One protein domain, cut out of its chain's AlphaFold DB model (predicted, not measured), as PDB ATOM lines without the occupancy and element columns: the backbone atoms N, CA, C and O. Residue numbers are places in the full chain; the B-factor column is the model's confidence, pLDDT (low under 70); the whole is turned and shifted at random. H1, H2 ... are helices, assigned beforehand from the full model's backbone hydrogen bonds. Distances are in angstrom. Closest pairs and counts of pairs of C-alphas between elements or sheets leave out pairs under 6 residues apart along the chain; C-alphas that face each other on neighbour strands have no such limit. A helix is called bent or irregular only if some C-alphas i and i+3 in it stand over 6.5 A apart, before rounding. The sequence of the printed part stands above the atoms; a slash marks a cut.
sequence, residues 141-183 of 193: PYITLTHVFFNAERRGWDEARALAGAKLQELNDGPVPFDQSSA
ATOM      1  N   PRO A 141      36.271  30.641  23.833       86.25
ATOM      2  CA  PRO A 141      37.162  31.165  24.850       86.25
ATOM      3  C   PRO A 141      37.344  30.141  25.973       86.25
ATOM      4  O   PRO A 141      36.400  29.805  26.688       86.25
ATOM      5  N   TYR A 142      38.574  29.668  26.152       84.88
ATOM      6  CA  TYR A 142      38.934  28.778  27.245       84.88
ATOM      7  C   TYR A 142      39.884  29.484  28.209       84.88
ATOM      8  O   TYR A 142      40.648  30.376  27.840       84.88
ATOM      9  N   ILE A 143      39.827  29.079  29.475       87.56
ATOM     10  CA  ILE A 143      40.724  29.569  30.519       87.56
ATOM     11  C   ILE A 143      41.489  28.370  31.056       87.56
ATOM     12  O   ILE A 143      40.899  27.365  31.444       87.56
ATOM     13  N   THR A 144      42.810  28.491  31.104       85.94
ATOM     14  CA  THR A 144      43.679  27.540  31.795       85.94
ATOM     15  C   THR A 144      43.952  28.036  33.206       85.94
ATOM     16  O   THR A 144      44.262  29.214  33.396       85.94
ATOM     17  N   LEU A 145      43.879  27.146  34.193       88.19
ATOM     18  CA  LEU A 145      44.182  27.461  35.586       88.19
ATOM     19  C   LEU A 145      45.217  26.491  36.150       88.19
ATOM     20  O   LEU A 145      45.182  25.296  35.868       88.19
ATOM     21  N   THR A 146      46.102  27.018  36.990       87.81
ATOM     22  CA  THR A 146      47.036  26.232  37.796       87.81
ATOM     23  C   THR A 146      46.534  26.229  39.234       87.81
ATOM     24  O   THR A 146      46.370  27.289  39.836       87.81
ATOM     25  N   HIS A 147      46.280  25.046  39.793       87.38
ATOM     26  CA  HIS A 147      45.764  24.901  41.154       87.38
ATOM     27  C   HIS A 147      46.872  24.467  42.119       87.38
ATOM     28  O   HIS A 147      47.482  23.416  41.942       87.38
ATOM     29  N   VAL A 148      47.089  25.258  43.174       90.75
ATOM     30  CA  VAL A 148      47.968  24.914  44.299       90.75
ATOM     31  C   VAL A 148      47.101  24.629  45.520       90.75
ATOM     32  O   VAL A 148      46.398  25.509  46.016       90.75
ATOM     33  N   PHE A 149      47.129  23.381  45.984       90.94
ATOM     34  CA  PHE A 149      46.208  22.885  47.002       90.94
ATOM     35  C   PHE A 149      46.799  22.962  48.415       90.94
ATOM     36  O   PHE A 149      47.972  22.668  48.620       90.94
ATOM     37  N   PHE A 150      45.965  23.280  49.410       92.88
ATOM     38  CA  PHE A 150      46.317  23.199  50.829       92.88
ATOM     39  C   PHE A 150      45.265  22.383  51.589       92.88
ATOM     40  O   PHE A 150      44.119  22.798  51.736       92.88
ATOM     41  N   ASN A 151      45.663  21.221  52.107       92.19
ATOM     42  CA  ASN A 151      44.787  20.286  52.809       92.19
ATOM     43  C   ASN A 151      44.355  20.813  54.196       92.19
ATOM     44  O   ASN A 151      45.128  20.758  55.154       92.19
ATOM     45  N   ALA A 152      43.112  21.285  54.313       92.94
ATOM     46  CA  ALA A 152      42.530  21.756  55.574       92.94
ATOM     47  C   ALA A 152      42.190  20.629  56.565       92.94
ATOM     48  O   ALA A 152      42.196  20.867  57.769       92.94
ATOM     49  N   GLU A 153      41.952  19.398  56.109       90.94
ATOM     50  CA  GLU A 153      41.690  18.258  57.001       90.94
ATOM     51  C   GLU A 153      42.931  17.889  57.825       90.94
ATOM     52  O   GLU A 153      42.813  17.457  58.969       90.94
ATOM     53  N   ARG A 154      44.134  18.110  57.272       88.38
ATOM     54  CA  ARG A 154      45.402  17.817  57.959       88.38
ATOM     55  C   ARG A 154      45.747  18.824  59.057       88.38
ATOM     56  O   ARG A 154      46.397  18.448  60.028       88.38
ATOM     57  N   ARG A 155      45.399  20.101  58.872       88.75
ATOM     58  CA  ARG A 155      45.922  21.222  59.686       88.75
ATOM     59  C   ARG A 155      44.865  22.199  60.209       88.75
ATOM     60  O   ARG A 155      45.192  23.179  60.859       88.75
ATOM     61  N   GLY A 156      43.592  21.953  59.922       94.69
ATOM     62  CA  GLY A 156      42.508  22.889  60.203       94.69
ATOM     63  C   GLY A 156      42.388  24.010  59.163       94.69
ATOM     64  O   GLY A 156      43.325  24.338  58.431       94.69
ATOM     65  N   TRP A 157      41.194  24.603  59.096       94.88
ATOM     66  CA  TRP A 157      40.843  25.622  58.102       94.88
ATOM     67  C   TRP A 157      41.628  26.926  58.259       94.88
ATOM     68  O   TRP A 157      42.054  27.496  57.255       94.88
ATOM     69  N   ASP A 158      41.849  27.379  59.493       96.06
ATOM     70  CA  ASP A 158      42.526  28.654  59.752       96.06
ATOM     71  C   ASP A 158      43.994  28.613  59.309       96.06
ATOM     72  O   ASP A 158      44.458  29.510  58.601       96.06
ATOM     73  N   GLU A 159      44.710  27.534  59.641       95.19
ATOM     74  CA  GLU A 159      46.108  27.350  59.240       95.19
ATOM     75  C   GLU A 159      46.235  27.151  57.724       95.19
ATOM     76  O   GLU A 159      47.073  27.785  57.081       95.19
ATOM     77  N   ALA A 160      45.374  26.325  57.116       95.19
ATOM     78  CA  ALA A 160      45.380  26.121  55.667       95.19
ATOM     79  C   ALA A 160      45.123  27.421  54.897       95.19
ATOM     80  O   ALA A 160      45.800  27.689  53.904       95.19
ATOM     81  N   ARG A 161      44.196  28.260  55.374       96.00
ATOM     82  CA  ARG A 161      43.908  29.559  54.763       96.00
ATOM     83  C   ARG A 161      45.072  30.536  54.909       96.00
ATOM     84  O   ARG A 161      45.368  31.253  53.956       96.00
ATOM     85  N   ALA A 162      45.734  30.563  56.065       96.25
ATOM     86  CA  ALA A 162      46.905  31.408  56.282       96.25
ATOM     87  C   ALA A 162      48.062  31.023  55.342       96.25
ATOM     88  O   ALA A 162      48.632  31.893  54.683       96.25
ATOM     89  N   LEU A 163      48.355  29.723  55.218       95.44
ATOM     90  CA  LEU A 163      49.383  29.209  54.307       95.44
ATOM     91  C   LEU A 163      49.049  29.494  52.839       95.44
ATOM     92  O   LEU A 163      49.909  29.978  52.103       95.44
ATOM     93  N   ALA A 164      47.802  29.257  52.426       94.81
ATOM     94  CA  ALA A 164      47.347  29.560  51.073       94.81
ATOM     95  C   ALA A 164      47.449  31.060  50.759       94.81
ATOM     96  O   ALA A 164      47.889  31.429  49.675       94.81
ATOM     97  N   GLY A 165      47.098  31.934  51.710       95.69
ATOM     98  CA  GLY A 165      47.213  33.384  51.550       95.69
ATOM     99  C   GLY A 165      48.659  33.860  51.403       95.69
ATOM    100  O   GLY A 165      48.949  34.661  50.518       95.69
ATOM    101  N   ALA A 166      49.576  33.334  52.220       94.38
ATOM    102  CA  ALA A 166      51.002  33.632  52.099       94.38
ATOM    103  C   ALA A 166      51.569  33.132  50.761       94.38
ATOM    104  O   ALA A 166      52.291  33.856  50.080       94.38
ATOM    105  N   LYS A 167      51.191  31.915  50.347       94.19
ATOM    106  CA  LYS A 167      51.631  31.354  49.068       94.19
ATOM    107  C   LYS A 167      51.061  32.118  47.873       94.19
ATOM    108  O   LYS A 167      51.768  32.315  46.897       94.19
ATOM    109  N   LEU A 168      49.819  32.593  47.952       94.12
ATOM    110  CA  LEU A 168      49.209  33.410  46.903       94.12
ATOM    111  C   LEU A 168      49.999  34.701  46.649       94.12
ATOM    112  O   LEU A 168      50.152  35.093  45.499       94.12
ATOM    113  N   GLN A 169      50.511  35.352  47.699       93.81
ATOM    114  CA  GLN A 169      51.357  36.541  47.543       93.81
ATOM    115  C   GLN A 169      52.649  36.203  46.789       93.81
ATOM    116  O   GLN A 169      52.947  36.841  45.786       93.81
ATOM    117  N   GLU A 170      53.343  35.137  47.199       91.81
ATOM    118  CA  GLU A 170      54.548  34.641  46.516       91.81
ATOM    119  C   GLU A 170      54.288  34.319  45.034       91.81
ATOM    120  O   GLU A 170      55.069  34.709  44.172       91.81
ATOM    121  N   LEU A 171      53.177  33.643  44.724       91.69
ATOM    122  CA  LEU A 171      52.841  33.228  43.356       91.69
ATOM    123  C   LEU A 171      52.365  34.381  42.462       91.69
ATOM    124  O   LEU A 171      52.481  34.285  41.242       91.69
ATOM    125  N   ASN A 172      51.842  35.462  43.043       90.69
ATOM    126  CA  ASN A 172      51.521  36.676  42.293       90.69
ATOM    127  C   ASN A 172      52.788  37.460  41.917       90.69
ATOM    128  O   ASN A 172      52.823  38.071  40.850       90.69
ATOM    129  N   ASP A 173      53.818  37.420  42.765       90.50
ATOM    130  CA  ASP A 173      55.110  38.065  42.505       90.50
ATOM    131  C   ASP A 173      56.000  37.223  41.569       90.50
ATOM    132  O   ASP A 173      56.815  37.766  40.819       90.50
ATOM    133  N   GLY A 174      55.827  35.897  41.580       87.12
ATOM    134  CA  GLY A 174      56.525  34.945  40.717       87.12
ATOM    135  C   GLY A 174      55.590  33.846  40.208       87.12
ATOM    136  O   GLY A 174      55.481  32.805  40.861       87.12
ATOM    137  N   PRO A 175      54.934  34.036  39.047       83.44
ATOM    138  CA  PRO A 175      54.029  33.042  38.485       83.44
ATOM    139  C   PRO A 175      54.754  31.727  38.203       83.44
ATOM    140  O   PRO A 175      55.829  31.716  37.603       83.44
ATOM    141  N   VAL A 176      54.139  30.614  38.600       83.56
ATOM    142  CA  VAL A 176      54.687  29.270  38.384       83.56
ATOM    143  C   VAL A 176      53.915  28.538  37.287       83.56
ATOM    144  O   VAL A 176      52.680  28.611  37.247       83.56
ATOM    145  N   PRO A 177      54.607  27.819  36.391       84.94
ATOM    146  CA  PRO A 177      53.953  26.990  35.391       84.94
ATOM    147  C   PRO A 177      53.304  25.750  36.033       84.94
ATOM    148  O   PRO A 177      53.614  25.360  37.164       84.94
ATOM    149  N   PHE A 178      52.353  25.148  35.315       84.06
ATOM    150  CA  PHE A 178      51.528  24.037  35.807       84.06
ATOM    151  C   PHE A 178      52.354  22.848  36.322       84.06
ATOM    152  O   PHE A 178      52.058  22.306  37.387       84.06
ATOM    153  N   ASP A 179      53.416  22.481  35.613       85.81
ATOM    154  CA  ASP A 179      54.316  21.365  35.926       85.81
ATOM    155  C   ASP A 179      55.034  21.522  37.278       85.81
ATOM    156  O   ASP A 179      55.353  20.531  37.936       85.81
ATOM    157  N   GLN A 180      55.226  22.758  37.738       86.00
ATOM    158  CA  GLN A 180      55.919  23.060  38.994       86.00
ATOM    159  C   GLN A 180      54.966  23.259  40.177       86.00
ATOM    160  O   GLN A 180      55.404  23.250  41.326       86.00
ATOM    161  N   SER A 181      53.657  23.364  39.931       83.69
ATOM    162  CA  SER A 181      52.633  23.668  40.946       83.69
ATOM    163  C   SER A 181      52.647  22.724  42.155       83.69
ATOM    164  O   SER A 181      52.428  23.153  43.290       83.69
ATOM    165  N   SER A 182      52.978  21.448  41.928       82.50
ATOM    166  CA  SER A 182      53.043  20.416  42.970       82.50
ATOM    167  C   SER A 182      54.079  20.697  44.066       82.50
ATOM    168  O   SER A 182      53.932  20.194  45.178       82.50
ATOM    169  N   ALA A 183      55.098  21.519  43.789       87.12
ATOM    170  CA  ALA A 183      56.111  21.914  44.765       87.12
ATOM    171  C   ALA A 183      55.650  23.049  45.702       87.12
ATOM    172  O   ALA A 183      56.290  23.300  46.723       87.12
TER     173      ALA A 183
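What this domain is: This is residues 141 to 183 of the 193 residues of an uncharacterized protein of Proteobacteria bacterium (UniProt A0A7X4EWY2). A V of two limbs, one the long helix H2 and the other the unnamed stretch of residues 141 to 151, with the short helix H1 at the corner where they meet. From the far end of H2, residues 174 to 177 cross the open end of the V to H3, which lies off to one side of the plane of the V, runs back from the open end in the direction of the H1 end, and touches no helix. The printed part has 43 residues, with three named helices in the order H1, H2, H3 and no named strand; the class is all helix. The whole is loose, with a radius of gyration of the C-alphas of 11.9 A, and elongated, spanning 35 by 21 by 20 A.

How they stand to each other: H2, residues 157 to 173, is the longest helix. H1, residues 152 to 155, and H2 only just touch, and only at the corner by their tight link, with 3 pairs of C-alphas within 8 A. The closest C-alphas are those of Ala 152 and Ala 160, 5.2 A apart; H2 touches H1 with residues 159 to 161 alone. H3, residues 178 to 183, is apart from both H1 and H2. In H2 every O i to N i+4 pair is within hydrogen-bond range; in H3 0 of 2 are, beside 2 of 3 O i to N i+3 pairs, and H1 is too short for an O i to N i+4 pair.

Where its parts are: H2 has 17 residues and measures 24.5 A from C-alpha 157 at (40.843, 25.622, 58.102) to C-alpha 173 at (55.110, 38.065, 42.505). H1 has 4 residues and begins with C-alpha 152 at (42.530, 21.756, 55.574). H3 has 6 residues, measures 10.3 A and ends at C-alpha 183, (56.111, 21.914, 44.765); it is irregular, with C-alphas 179 and 182 7.2 A apart.

The domain as a whole: The C-alphas farthest apart, those of Pro 141 and Arg 155, are 37.3 A apart. Residues 153 to 158, of which 153 to 155 belong to H1, stand free. The links H1 to H2 and H2 to H3 are tight. The printed part has no cut; its mean pLDDT is 90.2, and no printed residue is under 70.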